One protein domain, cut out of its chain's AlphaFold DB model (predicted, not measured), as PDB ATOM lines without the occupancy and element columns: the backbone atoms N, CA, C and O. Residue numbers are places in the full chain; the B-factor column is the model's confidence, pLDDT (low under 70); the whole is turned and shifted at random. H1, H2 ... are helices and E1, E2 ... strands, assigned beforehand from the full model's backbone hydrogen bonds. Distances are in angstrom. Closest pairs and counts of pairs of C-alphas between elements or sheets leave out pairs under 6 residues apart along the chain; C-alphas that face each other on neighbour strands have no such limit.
ATOM      1  N   GLU A  56       0.629  68.924  16.988       77.62
ATOM      2  CA  GLU A  56      -0.713  68.385  16.752       77.62
ATOM      3  C   GLU A  56      -1.747  69.460  16.448       77.62
ATOM      4  O   GLU A  56      -2.538  69.290  15.526       77.62
ATOM      5  N   GLN A  57      -1.748  70.568  17.196       78.75
ATOM      6  CA  GLN A  57      -2.673  71.664  16.940       78.75
ATOM      7  C   GLN A  57      -2.416  72.268  15.556       78.75
ATOM      8  O   GLN A  57      -3.365  72.480  14.813       78.75
ATOM      9  N   VAL A  58      -1.151  72.441  15.154       81.06
ATOM     10  CA  VAL A  58      -0.820  72.923  13.803       81.06
ATOM     11  C   VAL A  58      -1.217  71.902  12.730       81.06
ATOM     12  O   VAL A  58      -1.810  72.287  11.728       81.06
ATOM     13  N   ARG A  59      -0.969  70.599  12.933       84.44
ATOM     14  CA  ARG A  59      -1.445  69.533  12.023       84.44
ATOM     15  C   ARG A  59      -2.975  69.549  11.887       84.44
ATOM     16  O   ARG A  59      -3.485  69.441  10.775       84.44
ATOM     17  N   ARG A  60      -3.697  69.731  12.998       85.12
ATOM     18  CA  ARG A  60      -5.164  69.826  13.079       85.12
ATOM     19  C   ARG A  60      -5.699  71.071  12.369       85.12
ATOM     20  O   ARG A  60      -6.677  70.966  11.637       85.12
ATOM     21  N   ASP A  61      -5.046  72.218  12.533       84.88
ATOM     22  CA  ASP A  61      -5.421  73.469  11.868       84.88
ATOM     23  C   ASP A  61      -5.139  73.402  10.354       84.88
ATOM     24  O   ASP A  61      -6.004  73.742   9.547       84.88
ATOM     25  N   LEU A  62      -3.996  72.841   9.939       85.94
ATOM     26  CA  LEU A  62      -3.673  72.603   8.523       85.94
ATOM     27  C   LEU A  62      -4.572  71.545   7.863       85.94
ATOM     28  O   LEU A  62      -4.820  71.626   6.660       85.94
ATOM     29  N   GLY A  63      -5.078  70.578   8.633       87.00
ATOM     30  CA  GLY A  63      -6.088  69.610   8.196       87.00
ATOM     31  C   GLY A  63      -7.504  70.186   8.068       87.00
ATOM     32  O   GLY A  63      -8.341  69.574   7.415       87.00
ATOM     33  N   ARG A  64      -7.771  71.361   8.656       89.50
ATOM     34  CA  ARG A  64      -9.046  72.098   8.540       89.50
ATOM     35  C   ARG A  64      -9.062  73.133   7.413       89.50
ATOM     36  O   ARG A  64     -10.131  73.622   7.069       89.50
ATOM     37  N   CYS A  65      -7.901  73.478   6.860       89.06
ATOM     38  CA  CYS A  65      -7.774  74.434   5.762       89.06
ATOM     39  C   CYS A  65      -8.349  73.853   4.459       89.06
ATOM     40  O   CYS A  65      -7.905  72.796   4.006       89.06
ATOM     41  N   ALA A  66      -9.272  74.570   3.820       86.19
ATOM     42  CA  ALA A  66      -9.954  74.150   2.597       86.19
ATOM     43  C   ALA A  66      -9.084  74.279   1.331       86.19
ATOM     44  O   ALA A  66      -9.415  73.719   0.287       86.19
ATOM     45  N   ASN A  67      -7.985  75.039   1.387       87.88
ATOM     46  CA  ASN A  67      -7.107  75.295   0.244       87.88
ATOM     47  C   ASN A  67      -5.649  75.586   0.660       87.88
ATOM     48  O   ASN A  67      -5.333  75.818   1.828       87.88
ATOM     49  N   GLU A  68      -4.742  75.592  -0.322       84.69
ATOM     50  CA  GLU A  68      -3.306  75.843  -0.115       84.69
ATOM     51  C   GLU A  68      -3.011  77.247   0.447       84.69
ATOM     52  O   GLU A  68      -2.040  77.418   1.187       84.69
ATOM     53  N   ARG A  69      -3.857  78.246   0.161       86.44
ATOM     54  CA  ARG A  69      -3.687  79.613   0.670       86.44
ATOM     55  C   ARG A  69      -3.915  79.677   2.179       86.44
ATOM     56  O   ARG A  69      -3.047  80.173   2.882       86.44
ATOM     57  N   GLU A  70      -4.992  79.094   2.691       87.88
ATOM     58  CA  GLU A  70      -5.232  79.002   4.140       87.88
ATOM     59  C   GLU A  70      -4.103  78.248   4.860       87.88
ATOM     60  O   GLU A  70      -3.610  78.703   5.891       87.88
ATOM     61  N   ARG A  71      -3.604  77.147   4.272       87.62
ATOM     62  CA  ARG A  71      -2.437  76.415   4.808       87.62
ATOM     63  C   ARG A  71      -1.183  77.292   4.848       87.62
ATOM     64  O   ARG A  71      -0.406  77.226   5.800       87.62
ATOM     65  N   THR A  72      -0.997  78.121   3.823       88.88
ATOM     66  CA  THR A  72       0.103  79.085   3.713       88.88
ATOM     67  C   THR A  72      -0.011  80.179   4.776       88.88
ATOM     68  O   THR A  72       0.970  80.455   5.466       88.88
ATOM     69  N   ASP A  73      -1.203  80.743   4.970       89.50
ATOM     70  CA  ASP A  73      -1.466  81.808   5.941       89.50
ATOM     71  C   ASP A  73      -1.303  81.300   7.394       89.50
ATOM     72  O   ASP A  73      -0.716  81.992   8.232       89.50
ATOM     73  N   VAL A  74      -1.708  80.055   7.692       88.69
ATOM     74  CA  VAL A  74      -1.470  79.389   8.993       88.69
ATOM     75  C   VAL A  74       0.026  79.195   9.272       88.69
ATOM     76  O   VAL A  74       0.490  79.512  10.371       88.69
ATOM     77  N   LEU A  75       0.797  78.701   8.295       89.38
ATOM     78  CA  LEU A  75       2.246  78.507   8.445       89.38
ATOM     79  C   LEU A  75       2.993  79.845   8.588       89.38
ATOM     80  O   LEU A  75       3.865  79.957   9.451       89.38
ATOM     81  N   LEU A  76       2.627  80.872   7.812       91.31
ATOM     82  CA  LEU A  76       3.208  82.215   7.923       91.31
ATOM     83  C   LEU A  76       2.944  82.826   9.305       91.31
ATOM     84  O   LEU A  76       3.881  83.260   9.972       91.31
ATOM     85  N   THR A  77       1.693  82.765   9.773       90.62
ATOM     86  CA  THR A  77       1.291  83.238  11.109       90.62
ATOM     87  C   THR A  77       2.100  82.559  12.221       90.62
ATOM     88  O   THR A  77       2.408  83.180  13.243       90.62
ATOM     89  N   LEU A  78       2.457  81.280  12.052       89.12
ATOM     90  CA  LEU A  78       3.274  80.552  13.021       89.12
ATOM     91  C   LEU A  78       4.735  81.031  13.016       89.12
ATOM     92  O   LEU A  78       5.259  81.331  14.090       89.12
ATOM     93  N   LEU A  79       5.348  81.196  11.837       90.56
ATOM     94  CA  LEU A  79       6.708  81.740  11.694       90.56
ATOM     95  C   LEU A  79       6.826  83.167  12.262       90.56
ATOM     96  O   LEU A  79       7.810  83.498  12.925       90.56
ATOM     97  N   GLU A  80       5.819  84.013  12.037       91.81
ATOM     98  CA  GLU A  80       5.783  85.384  12.560       91.81
ATOM     99  C   GLU A  80       5.682  85.412  14.092       91.81
ATOM    100  O   GLU A  80       6.415  86.164  14.742       91.81
ATOM    101  N   ARG A  81       4.860  84.536  14.689       90.12
ATOM    102  CA  ARG A  81       4.799  84.350  16.151       90.12
ATOM    103  C   ARG A  81       6.115  83.818  16.717       90.12
ATOM    104  O   ARG A  81       6.578  84.328  17.729       90.12
ATOM    105  N   GLN A  82       6.754  82.857  16.050       89.44
ATOM    106  CA  GLN A  82       8.076  82.346  16.434       89.44
ATOM    107  C   GLN A  82       9.134  83.456  16.461       89.44
ATOM    108  O   GLN A  82       9.834  83.609  17.462       89.44
ATOM    109  N   LYS A  83       9.204  84.284  15.410       91.69
ATOM    110  CA  LYS A  83      10.078  85.464  15.385       91.69
ATOM    111  C   LYS A  83       9.773  86.411  16.553       91.69
ATOM    112  O   LYS A  83      10.695  86.822  17.255       91.69
ATOM    113  N   ALA A  84       8.498  86.739  16.775       90.25
ATOM    114  CA  ALA A  84       8.077  87.655  17.836       90.25
ATOM    115  C   ALA A  84       8.394  87.123  19.248       90.25
ATOM    116  O   ALA A  84       8.893  87.881  20.080       90.25
ATOM    117  N   ASP A  85       8.169  85.831  19.509       87.44
ATOM    118  CA  ASP A  85       8.562  85.160  20.754       87.44
ATOM    119  C   ASP A  85      10.082  85.251  20.979       87.44
ATOM    120  O   ASP A  85      10.517  85.613  22.071       87.44
ATOM    121  N   ALA A  86      10.899  84.953  19.958       89.38
ATOM    122  CA  ALA A  86      12.359  84.979  20.069       89.38
ATOM    123  C   ALA A  86      12.899  86.396  20.346       89.38
ATOM    124  O   ALA A  86      13.663  86.582  21.295       89.38
ATOM    125  N   SER A  87      12.440  87.412  19.602       90.31
ATOM    126  CA  SER A  87      12.800  88.814  19.866       90.31
ATOM    127  C   SER A  87      12.319  89.286  21.243       90.31
ATOM    128  O   SER A  87      13.086  89.897  21.986       90.31
ATOM    129  N   SER A  88      11.083  88.955  21.640       88.75
ATOM    130  CA  SER A  88      10.552  89.336  22.955       88.75
ATOM    131  C   SER A  88      11.297  88.668  24.114       88.75
ATOM    132  O   SER A  88      11.375  89.255  25.194       88.75
ATOM    133  N   LEU A  89      11.830  87.457  23.920       87.00
ATOM    134  CA  LEU A  89      12.704  86.808  24.895       87.00
ATOM    135  C   LEU A  89      14.085  87.469  24.918       87.00
ATOM    136  O   LEU A  89      14.598  87.722  26.007       87.00
ATOM    137  N   ALA A  90      14.669  87.817  23.769       88.00
ATOM    138  CA  ALA A  90      15.945  88.530  23.720       88.00
ATOM    139  C   ALA A  90      15.886  89.880  24.459       88.00
ATOM    140  O   ALA A  90      16.747  90.180  25.287       88.00
ATOM    141  N   ASP A  91      14.828  90.663  24.238       86.62
ATOM    142  CA  ASP A  91      14.612  91.942  24.923       86.62
ATOM    143  C   ASP A  91      14.242  91.791  26.404       86.62
ATOM    144  O   ASP A  91      14.408  92.738  27.177       86.62
ATOM    145  N   ALA A  92      13.768  90.618  26.836       82.81
ATOM    146  CA  ALA A  92      13.679  90.291  28.255       82.81
ATOM    147  C   ALA A  92      15.078  90.045  28.845       82.81
ATOM    148  O   ALA A  92      15.428  90.670  29.840       82.81
ATOM    149  N   HIS A  93      15.914  89.220  28.204       83.44
ATOM    150  CA  HIS A  93      17.268  88.907  28.684       83.44
ATOM    151  C   HIS A  93      18.175  90.150  28.737       83.44
ATOM    152  O   HIS A  93      18.882  90.337  29.727       83.44
ATOM    153  N   ARG A  94      18.061  91.075  27.767       84.81
ATOM    154  CA  ARG A  94      18.707  92.407  27.813       84.81
ATOM    155  C   ARG A  94      18.366  93.195  29.082       84.81
ATOM    156  O   ARG A  94      19.256  93.785  29.682       84.81
ATOM    157  N   LYS A  95      17.103  93.184  29.531       81.25
ATOM    158  CA  LYS A  95      16.663  93.892  30.756       81.25
ATOM    159  C   LYS A  95      17.235  93.284  32.039       81.25
ATOM    160  O   LYS A  95      17.250  93.956  33.063       81.25
ATOM    161  N   PHE A  96      17.726  92.048  31.974       74.94
ATOM    162  CA  PHE A  96      18.442  91.368  33.053       74.94
ATOM    163  C   PHE A  96      19.969  91.342  32.827       74.94
ATOM    164  O   PHE A  96      20.671  90.589  33.492       74.94
ATOM    165  N   ASN A  97      20.486  92.158  31.896       80.81
ATOM    166  CA  ASN A  97      21.895  92.245  31.479       80.81
ATOM    167  C   ASN A  97      22.508  90.952  30.892       80.81
ATOM    168  O   ASN A  97      23.715  90.899  30.661       80.81
ATOM    169  N   LEU A  98      21.698  89.933  30.573       80.38
ATOM    170  CA  LEU A  98      22.139  88.682  29.939       80.38
ATOM    171  C   LEU A  98      22.322  88.871  28.423       80.38
ATOM    172  O   LEU A  98      21.566  88.352  27.599       80.38
ATOM    173  N   ASN A  99      23.315  89.683  28.062       84.56
ATOM    174  CA  ASN A  99      23.541  90.142  26.692       84.56
ATOM    175  C   ASN A  99      23.920  89.012  25.724       84.56
ATOM    176  O   ASN A  99      23.508  89.049  24.567       84.56
ATOM    177  N   GLU A 100      24.659  87.994  26.168       84.06
ATOM    178  CA  GLU A 100      25.061  86.878  25.303       84.06
ATOM    179  C   GLU A 100      23.863  85.987  24.959       84.06
ATOM    180  O   GLU A 100      23.550  85.820  23.780       84.06
ATOM    181  N   THR A 101      23.102  85.541  25.965       83.38
ATOM    182  CA  THR A 101      21.839  84.808  25.769       83.38
ATOM    183  C   THR A 101      20.844  85.606  24.921       83.38
ATOM    184  O   THR A 101      20.176  85.054  24.046       83.38
ATOM    185  N   ALA A 102      20.765  86.928  25.117       87.38
ATOM    186  CA  ALA A 102      19.951  87.793  24.269       87.38
ATOM    187  C   ALA A 102      20.441  87.823  22.812       87.38
ATOM    188  O   ALA A 102      19.623  87.833  21.893       87.38
ATOM    189  N   ASN A 103      21.750  87.824  22.567       87.62
ATOM    190  CA  ASN A 103      22.304  87.773  21.214       87.62
ATOM    191  C   ASN A 103      22.026  86.420  20.537       87.62
ATOM    192  O   ASN A 103      21.752  86.392  19.341       87.62
ATOM    193  N   GLU A 104      22.015  85.309  21.274       87.88
ATOM    194  CA  GLU A 104      21.607  83.998  20.742       87.88
ATOM    195  C   GLU A 104      20.113  83.935  20.406       87.88
ATOM    196  O   GLU A 104      19.742  83.514  19.310       87.88
ATOM    197  N   LEU A 105      19.254  84.450  21.287       89.56
ATOM    198  CA  LEU A 105      17.819  84.585  21.022       89.56
ATOM    199  C   LEU A 105      17.530  85.492  19.808       89.56
ATOM    200  O   LEU A 105      16.616  85.203  19.034       89.56
ATOM    201  N   ASN A 106      18.336  86.539  19.579       90.56
ATOM    202  CA  ASN A 106      18.256  87.336  18.350       90.56
ATOM    203  C   ASN A 106      18.672  86.534  17.104       90.56
ATOM    204  O   ASN A 106      17.950  86.595  16.116       90.56
ATOM    205  N   LYS A 107      19.732  85.705  17.146       89.69
ATOM    206  CA  LYS A 107      20.085  84.816  16.012       89.69
ATOM    207  C   LYS A 107      18.912  83.904  15.624       89.69
ATOM    208  O   LYS A 107      18.627  83.754  14.438       89.69
ATOM    209  N   ILE A 108      18.187  83.357  16.607       89.12
ATOM    210  CA  ILE A 108      16.978  82.540  16.376       89.12
ATOM    211  C   ILE A 108      15.847  83.382  15.746       89.12
ATOM    212  O   ILE A 108      15.140  82.910  14.848       89.12
ATOM    213  N   ALA A 109      15.682  84.642  16.163       90.31
ATOM    214  CA  ALA A 109      14.723  85.571  15.559       90.31
ATOM    215  C   ALA A 109      15.096  85.954  14.111       90.31
ATOM    216  O   ALA A 109      14.218  86.005  13.247       90.31
ATOM    217  N   ASP A 110      16.383  86.157  13.821       88.94
ATOM    218  CA  ASP A 110      16.903  86.474  12.485       88.94
ATOM    219  C   ASP A 110      16.793  85.276  11.534       88.94
ATOM    220  O   ASP A 110      16.336  85.423  10.399       88.94
ATOM    221  N   GLN A 111      17.096  84.063  12.007       88.00
ATOM    222  CA  GLN A 111      16.839  82.819  11.270       88.00
ATOM    223  C   GLN A 111      15.341  82.634  10.984       88.00
ATOM    224  O   GLN A 111      14.965  82.243   9.877       88.00
ATOM    225  N   SER A 112      14.469  82.995  11.932       89.38
ATOM    226  CA  SER A 112      13.012  82.994  11.724       89.38
ATOM    227  C   SER A 112      12.578  84.062  10.704       89.38
ATOM    228  O   SER A 112      11.724  83.800   9.860       89.38
ATOM    229  N   ALA A 113      13.205  85.244  10.701       90.38
ATOM    230  CA  ALA A 113      12.976  86.282   9.693       90.38
ATOM    231  C   ALA A 113      13.440  85.853   8.287       90.38
ATOM    232  O   ALA A 113      12.735  86.095   7.304       90.38
ATOM    233  N   TYR A 114      14.581  85.168   8.187       90.00
ATOM    234  CA  TYR A 114      15.066  84.572   6.943       90.00
ATOM    235  C   TYR A 114      14.124  83.471   6.437       90.00
ATOM    236  O   TYR A 114      13.781  83.456   5.253       90.00
ATOM    237  N   ALA A 115      13.617  82.612   7.329       89.25
ATOM    238  CA  ALA A 115      12.602  81.619   6.989       89.25
ATOM    239  C   ALA A 115      11.328  82.276   6.427       89.25
ATOM    240  O   ALA A 115      10.852  81.848   5.379       89.25
ATOM    241  N   ILE A 116      10.828  83.364   7.029       91.69
ATOM    242  CA  ILE A 116       9.686  84.144   6.505       91.69
ATOM    243  C   ILE A 116       9.982  84.721   5.110       91.69
ATOM    244  O   ILE A 116       9.122  84.677   4.224       91.69
ATOM    245  N   ALA A 117      11.188  85.240   4.868       90.12
ATOM    246  CA  ALA A 117      11.576  85.755   3.553       90.12
ATOM    247  C   ALA A 117      11.634  84.641   2.488       90.12
ATOM    248  O   ALA A 117      11.148  84.814   1.366       90.12
ATOM    249  N   LEU A 118      12.172  83.470   2.846       88.31
ATOM    250  CA  LEU A 118      12.256  82.291   1.984       88.31
ATOM    251  C   LEU A 118      10.874  81.683   1.694       88.31
ATOM    252  O   LEU A 118      10.590  81.322   0.550       88.31
ATOM    253  N   PHE A 119      10.004  81.633   2.706       90.69
ATOM    254  CA  PHE A 119       8.599  81.240   2.617       90.69
ATOM    255  C   PHE A 119       7.878  82.100   1.573       90.69
ATOM    256  O   PHE A 119       7.432  81.598   0.542       90.69
ATOM    257  N   ASN A 120       7.904  83.424   1.760       91.12
ATOM    258  CA  ASN A 120       7.320  84.394   0.835       91.12
ATOM    259  C   ASN A 120       7.902  84.307  -0.588       91.12
ATOM    260  O   ASN A 120       7.170  84.468  -1.569       91.12
ATOM    261  N   ARG A 121       9.199  84.004  -0.735       88.31
ATOM    262  CA  ARG A 121       9.823  83.749  -2.044       88.31
ATOM    263  C   ARG A 121       9.268  82.484  -2.712       88.31
ATOM    264  O   ARG A 121       9.024  82.519  -3.917       88.31
ATOM    265  N   ARG A 122       9.037  81.398  -1.964       87.94
ATOM    266  CA  ARG A 122       8.481  80.139  -2.499       87.94
ATOM    267  C   ARG A 122       7.009  80.258  -2.906       87.94
ATOM    268  O   ARG A 122       6.684  79.786  -3.994       87.94
ATOM    269  N   ILE A 123       6.171  80.977  -2.144       88.62
ATOM    270  CA  ILE A 123       4.780  81.302  -2.543       88.62
ATOM    271  C   ILE A 123       4.772  81.995  -3.914       88.62
ATOM    272  O   ILE A 123       4.099  81.551  -4.843       88.62
ATOM    273  N   ARG A 124       5.577  83.059  -4.078       88.44
ATOM    274  CA  ARG A 124       5.681  83.819  -5.341       88.44
ATOM    275  C   ARG A 124       6.155  82.959  -6.518       88.44
ATOM    276  O   ARG A 124       5.812  83.253  -7.659       88.44
ATOM    277  N   GLN A 125       6.925  81.907  -6.246       87.62
ATOM    278  CA  GLN A 125       7.398  80.934  -7.234       87.62
ATOM    279  C   GLN A 125       6.449  79.736  -7.433       87.62
ATOM    280  O   GLN A 125       6.786  78.852  -8.217       87.62
ATOM    281  N   LYS A 126       5.300  79.685  -6.736       85.25
ATOM    282  CA  LYS A 126       4.368  78.540  -6.703       85.25
ATOM    283  C   LYS A 126       5.072  77.205  -6.410       85.25
ATOM    284  O   LYS A 126       4.814  76.193  -7.055       85.25
ATOM    285  N   ARG A 127       6.019  77.221  -5.465       83.00
ATOM    286  CA  ARG A 127       6.768  76.033  -5.030       83.00
ATOM    287  C   ARG A 127       6.255  75.546  -3.684       83.00
ATOM    288  O   ARG A 127       6.144  76.346  -2.757       83.00
ATOM    289  N   GLN A 128       6.064  74.232  -3.569       79.19
ATOM    290  CA  GLN A 128       5.737  73.568  -2.310       79.19
ATOM    291  C   GLN A 128       6.729  73.966  -1.205       79.19
ATOM    292  O   GLN A 128       7.940  74.132  -1.429       79.19
ATOM    293  N   ILE A 129       6.196  74.122   0.003       81.94
ATOM    294  CA  ILE A 129       6.948  74.527   1.187       81.94
ATOM    295  C   ILE A 129       6.979  73.343   2.166       81.94
ATOM    296  O   ILE A 129       6.080  73.221   2.997       81.94
ATOM    297  N   PRO A 130       7.971  72.440   2.059       85.38
ATOM    298  CA  PRO A 130       8.157  71.384   3.041       85.38
ATOM    299  C   PRO A 130       8.593  71.995   4.379       85.38
ATOM    300  O   PRO A 130       9.386  72.943   4.432       85.38
ATOM    301  N   TYR A 131       8.069  71.449   5.468       86.88
ATOM    302  CA  TYR A 131       8.333  71.904   6.826       86.88
ATOM    303  C   TYR A 131       8.417  70.710   7.773       86.88
ATOM    304  O   TYR A 131       7.858  69.645   7.513       86.88
ATOM    305  N   LEU A 132       9.093  70.911   8.895       87.94
ATOM    306  CA  LEU A 132       9.197  69.958   9.992       87.94
ATOM    307  C   LEU A 132       9.145  70.702  11.331       87.94
ATOM    308  O   LEU A 132       9.207  71.933  11.368       87.94
ATOM    309  N   PHE A 133       9.019  69.963  12.431       85.19
ATOM    310  CA  PHE A 133       9.112  70.521  13.779       85.19
ATOM    311  C   PHE A 133      10.406  70.060  14.444       85.19
ATOM    312  O   PHE A 133      10.689  68.866  14.477       85.19
ATOM    313  N   GLN A 134      11.167  71.006  14.991       85.19
ATOM    314  CA  GLN A 134      12.322  70.744  15.855       85.19
ATOM    315  C   GLN A 134      11.979  71.149  17.289       85.19
ATOM    316  O   GLN A 134      11.157  72.040  17.500       85.19
ATOM    317  N   LEU A 135      12.594  70.506  18.281       80.94
ATOM    318  CA  LEU A 135      12.481  70.928  19.675       80.94
ATOM    319  C   LEU A 135      13.624  71.901  19.975       80.94
ATOM    320  O   LEU A 135      14.786  71.531  19.849       80.94
ATOM    321  N   ILE A 136      13.295  73.141  20.341       82.56
ATOM    322  CA  ILE A 136      14.279  74.186  20.646       82.56
ATOM    323  C   ILE A 136      14.198  74.547  22.119       82.56
ATOM    324  O   ILE A 136      13.115  74.781  22.660       82.56
ATOM    325  N   ASN A 137      15.363  74.627  22.748       82.12
ATOM    326  CA  ASN A 137      15.509  75.053  24.127       82.12
ATOM    327  C   ASN A 137      15.549  76.581  24.180       82.12
ATOM    328  O   ASN A 137      16.513  77.201  23.735       82.12
ATOM    329  N   LYS A 300      10.513  73.862  23.365       81.19
ATOM    330  CA  LYS A 300       9.389  74.353  22.564       81.19
ATOM    331  C   LYS A 300       9.468  73.795  21.152       81.19
ATOM    332  O   LYS A 300      10.507  73.884  20.504       81.19
ATOM    333  N   ALA A 301       8.355  73.260  20.657       83.56
ATOM    334  CA  ALA A 301       8.256  72.860  19.261       83.56
ATOM    335  C   ALA A 301       8.322  74.093  18.344       83.56
ATOM    336  O   ALA A 301       7.570  75.056  18.515       83.56
ATOM    337  N   TRP A 302       9.221  74.046  17.368       86.00
ATOM    338  CA  TRP A 302       9.536  75.128  16.447       86.00
ATOM    339  C   TRP A 302       9.349  74.636  15.016       86.00
ATOM    340  O   TRP A 302       9.942  73.632  14.623       86.00
ATOM    341  N   LEU A 303       8.516  75.327  14.237       88.38
ATOM    342  CA  LEU A 303       8.401  75.082  12.803       88.38
ATOM    343  C   LEU A 303       9.711  75.502  12.125       88.38
ATOM    344  O   LEU A 303      10.168  76.633  12.309       88.38
ATOM    345  N   VAL A 304      10.283  74.612  11.319       87.81
ATOM    346  CA  VAL A 304      11.461  74.870  10.484       87.81
ATOM    347  C   VAL A 304      11.126  74.467   9.053       87.81
ATOM    348  O   VAL A 304      10.492  73.437   8.821       87.81
ATOM    349  N   LEU A 305      11.525  75.284   8.080       86.69
ATOM    350  CA  LEU A 305      11.321  74.978   6.665       86.69
ATOM    351  C   LEU A 305      12.429  74.031   6.201       86.69
ATOM    352  O   LEU A 305      13.609  74.353   6.332       86.69
ATOM    353  N   ALA A 306      12.055  72.873   5.660       82.31
ATOM    354  CA  ALA A 306      12.988  71.829   5.242       82.31
ATOM    355  C   ALA A 306      13.576  72.170   3.861       82.31
ATOM    356  O   ALA A 306      13.152  71.645   2.832       82.31
ATOM    357  N   VAL A 307      14.485  73.149   3.830       75.19
ATOM    358  CA  VAL A 307      14.982  73.771   2.598       75.19
ATOM    359  C   VAL A 307      16.496  73.943   2.630       75.19
ATOM    360  O   VAL A 307      17.045  74.477   3.591       75.19
ATOM    361  N   ASP A 308      17.143  73.577   1.524       65.31
ATOM    362  CA  ASP A 308      18.569  73.798   1.275       65.31
ATOM    363  C   ASP A 308      18.966  75.255   1.572       65.31
ATOM    364  O   ASP A 308      18.397  76.202   1.019       65.31
ATOM    365  N   GLY A 309      19.939  75.438   2.467       59.22
ATOM    366  CA  GLY A 309      20.390  76.756   2.925       59.22
ATOM    367  C   GLY A 309      19.725  77.280   4.206       59.22
ATOM    368  O   GLY A 309      20.103  78.356   4.662       59.22
ATOM    369  N   ILE A 310      18.788  76.548   4.820       61.56
ATOM    370  CA  ILE A 310      18.456  76.719   6.244       61.56
ATOM    371  C   ILE A 310      19.253  75.685   7.040       61.56
ATOM    372  O   ILE A 310      19.040  74.482   6.906       61.56
ATOM    373  N   THR A 311      20.177  76.151   7.879       57.50
ATOM    374  CA  THR A 311      20.830  75.296   8.872       57.50
ATOM    375  C   THR A 311      19.841  74.911   9.972       57.50
ATOM    376  O   THR A 311      19.027  75.721  10.415       57.50
ATOM    377  N   SER A 312      19.915  73.653  10.408       56.72
ATOM    378  CA  SER A 312      19.153  73.134  11.548       56.72
ATOM    379  C   SER A 312      19.465  73.935  12.820       56.72
ATOM    380  O   SER A 312      20.603  74.363  13.015       56.72
ATOM    381  N   LEU A 313      18.485  74.113  13.713       58.28
ATOM    382  CA  LEU A 313      18.636  74.884  14.957       58.28
ATOM    383  C   LEU A 313      19.302  74.051  16.073       58.28
ATOM    384  O   LEU A 313      18.820  73.967  17.200       58.28
ATOM    385  N   THR A 314      20.443  73.433  15.751       51.28
ATOM    386  CA  THR A 314      21.239  72.585  16.660       51.28
ATOM    387  C   THR A 314      21.867  73.361  17.814       51.28
ATOM    388  O   THR A 314      22.113  72.797  18.874       51.28
ATOM    389  N   ASN A 315      22.110  74.657  17.622       51.78
ATOM    390  CA  ASN A 315      22.821  75.504  18.573       51.78
ATOM    391  C   ASN A 315      21.806  76.296  19.414       51.78
ATOM    392  O   ASN A 315      21.658  77.506  19.248       51.78
ATOM    393  N   SER A 316      21.067  75.592  20.276       53.69
ATOM    394  CA  SER A 316      20.278  76.235  21.339       53.69
ATOM    395  C   SER A 316      21.197  76.694  22.488       53.69
ATOM    396  O   SER A 316      22.210  76.030  22.721       53.69
ATOM    397  N   PRO A 317      20.851  77.759  23.241       57.50
ATOM    398  CA  PRO A 317      21.616  78.190  24.413       57.50
ATOM    399  C   PRO A 317      21.792  77.068  25.448       57.50
ATOM    400  O   PRO A 317      20.831  76.362  25.769       57.50
ATOM    401  N   SER A 318      22.998  76.923  26.004       54.47
ATOM    402  CA  SER A 318      23.259  75.958  27.080       54.47
ATOM    403  C   SER A 318      22.788  76.488  28.437       54.47
ATOM    404  O   SER A 318      23.038  77.641  28.795       54.47
ATOM    405  N   MET A 319      22.152  75.624  29.238       55.16
ATOM    406  CA  MET A 319      21.739  75.957  30.611       55.16
ATOM    407  C   MET A 319      22.923  76.324  31.512       55.16
ATOM    408  O   MET A 319      22.772  77.173  32.391       55.16
ATOM    409  N   ASP A 320      24.092  75.724  31.284       57.62
ATOM    410  CA  ASP A 320      25.289  76.002  32.078       57.62
ATOM    411  C   ASP A 320      25.733  77.459  31.935       57.62
ATOM    412  O   ASP A 320      26.130  78.087  32.914       57.62
ATOM    413  N   ASP A 321      25.638  78.021  30.732       57.69
ATOM    414  CA  ASP A 321      26.137  79.365  30.447       57.69
ATOM    415  C   ASP A 321      25.134  80.434  30.897       57.69
ATOM    416  O   ASP A 321      25.526  81.420  31.526       57.69
ATOM    417  N   VAL A 322      23.830  80.172  30.736       56.31
ATOM    418  CA  VAL A 322      22.758  80.994  31.326       56.31
ATOM    419  C   VAL A 322      22.878  81.046  32.856       56.31
ATOM    420  O   VAL A 322      22.788  82.129  33.442       56.31
ATOM    421  N   ASN A 323      23.130  79.914  33.523       55.94
ATOM    422  CA  ASN A 323      23.279  79.877  34.982       55.94
ATOM    423  C   ASN A 323      24.566  80.571  35.463       55.94
ATOM    424  O   ASN A 323      24.495  81.378  36.392       55.94
ATOM    425  N   LYS A 324      25.721  80.338  34.817       56.88
ATOM    426  CA  LYS A 324      26.987  81.035  35.139       56.88
ATOM    427  C   LYS A 324      26.826  82.558  35.040       56.88
ATOM    428  O   LYS A 324      27.182  83.274  35.976       56.88
ATOM    429  N   GLN A 325      26.242  83.051  33.944       53.25
ATOM    430  CA  GLN A 325      26.023  84.487  33.734       53.25
ATOM    431  C   GLN A 325      24.990  85.065  34.706       53.25
ATOM    432  O   GLN A 325      25.160  86.191  35.176       53.25
ATOM    433  N   THR A 326      23.956  84.299  35.065       50.12
ATOM    434  CA  THR A 326      22.966  84.706  36.075       50.12
ATOM    435  C   THR A 326      23.624  84.911  37.440       50.12
ATOM    436  O   THR A 326      23.438  85.963  38.046       50.12
ATOM    437  N   ILE A 327      24.447  83.961  37.905       50.56
ATOM    438  CA  ILE A 327      25.130  84.041  39.211       50.56
ATOM    439  C   ILE A 327      26.055  85.269  39.294       50.56
ATOM    440  O   ILE A 327      26.152  85.892  40.349       50.56
ATOM    441  N   GLN A 328      26.685  85.663  38.183       44.62
ATOM    442  CA  GLN A 328      27.571  86.832  38.131       44.62
ATOM    443  C   GLN A 328      26.830  88.181  38.025       44.62
ATOM    444  O   GLN A 328      27.341  89.184  38.516       44.62
ATOM    445  N   ASN A 329      25.631  88.228  37.424       42.69
ATOM    446  CA  ASN A 329      24.936  89.487  37.093       42.69
ATOM    447  C   ASN A 329      23.640  89.763  37.894       42.69
ATOM    448  O   ASN A 329      23.055  90.841  37.761       42.69
ATOM    449  N   ALA A 330      23.192  88.839  38.750       42.50
ATOM    450  CA  ALA A 330      21.884  88.892  39.421       42.50
ATOM    451  C   ALA A 330      21.510  90.156  40.243       42.50
ATOM    452  O   ALA A 330      20.321  90.494  40.246       42.50
TER     453      ALA A 330
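This is residues 56 to 137 and 300 to 330 of the 573 residues of an uncharacterized protein of Paragonimus westermani (UniProt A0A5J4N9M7). A ribbon of two strands, E1 and E2, packs through E2 on the side of a long helical hairpin, H2 and H3, which makes the longest axis. Short H1 folds back beside the first residues of H2, and H4 sits at the other end of the hairpin, after a long link. The printed part has 113 residues, mostly helix, in the order H1 H2 H3 E1 E2 H4; the sheet is antiparallel. It is elongated, spanning 53 by 27 by 21 A, and only just loose, close to compact, with a radius of gyration of the C-alphas of 16.1 A.

E1 is residues 131 to 137, 19.0 A, and E2 residues 300 to 305, 16.0 A. H2, residues 68 to 95, measures 41.0 A, and H3, residues 99 to 124, 37.2 A. H1 is residues 56 to 64, with C-alpha 56 at (-0.713, 68.385, 16.752). H4 is residues 319 to 329, with C-alpha 329 at (24.936, 89.487, 37.093).

E1 and E2 are antiparallel neighbours, with N 134 and O 302 2.9 A apart, within hydrogen-bond range. The closest C-alphas of E2 and H2, Leu 79 and Leu 303, are 7.0 A apart; those of E2 and H3, Ala 115 and Leu 305, 6.8 A. The hairpin H2 and H3 touch, closest at the C-alphas of Ala 90 and Ala 102, 4.1 A, at a shallow tilt of 16 degrees, opposite ways. H1 and H2, also a hairpin, touch through residues 70 to 74 of H2 alone; the C-alphas of Leu 62 and Arg 71 are closest, 5.5 A. H4 is close to but not clearly touching H3, closest at the C-alphas of Thr 101 and Val 322, 6.8 A. Every O i to N i+4 pair is within hydrogen-bond range in H1, H3 and H4, and 23 of 24 in H2.

The farthest C-alphas, of Ala 66 and Gln 328, are 53.2 A apart. Residues 138 to 299 are not printed; C-alphas 137 and 300 are 6.4 A apart across the cut. The link from E2 to H4 is long, 13 residues. Residues 308 to 330 have pLDDT under 70.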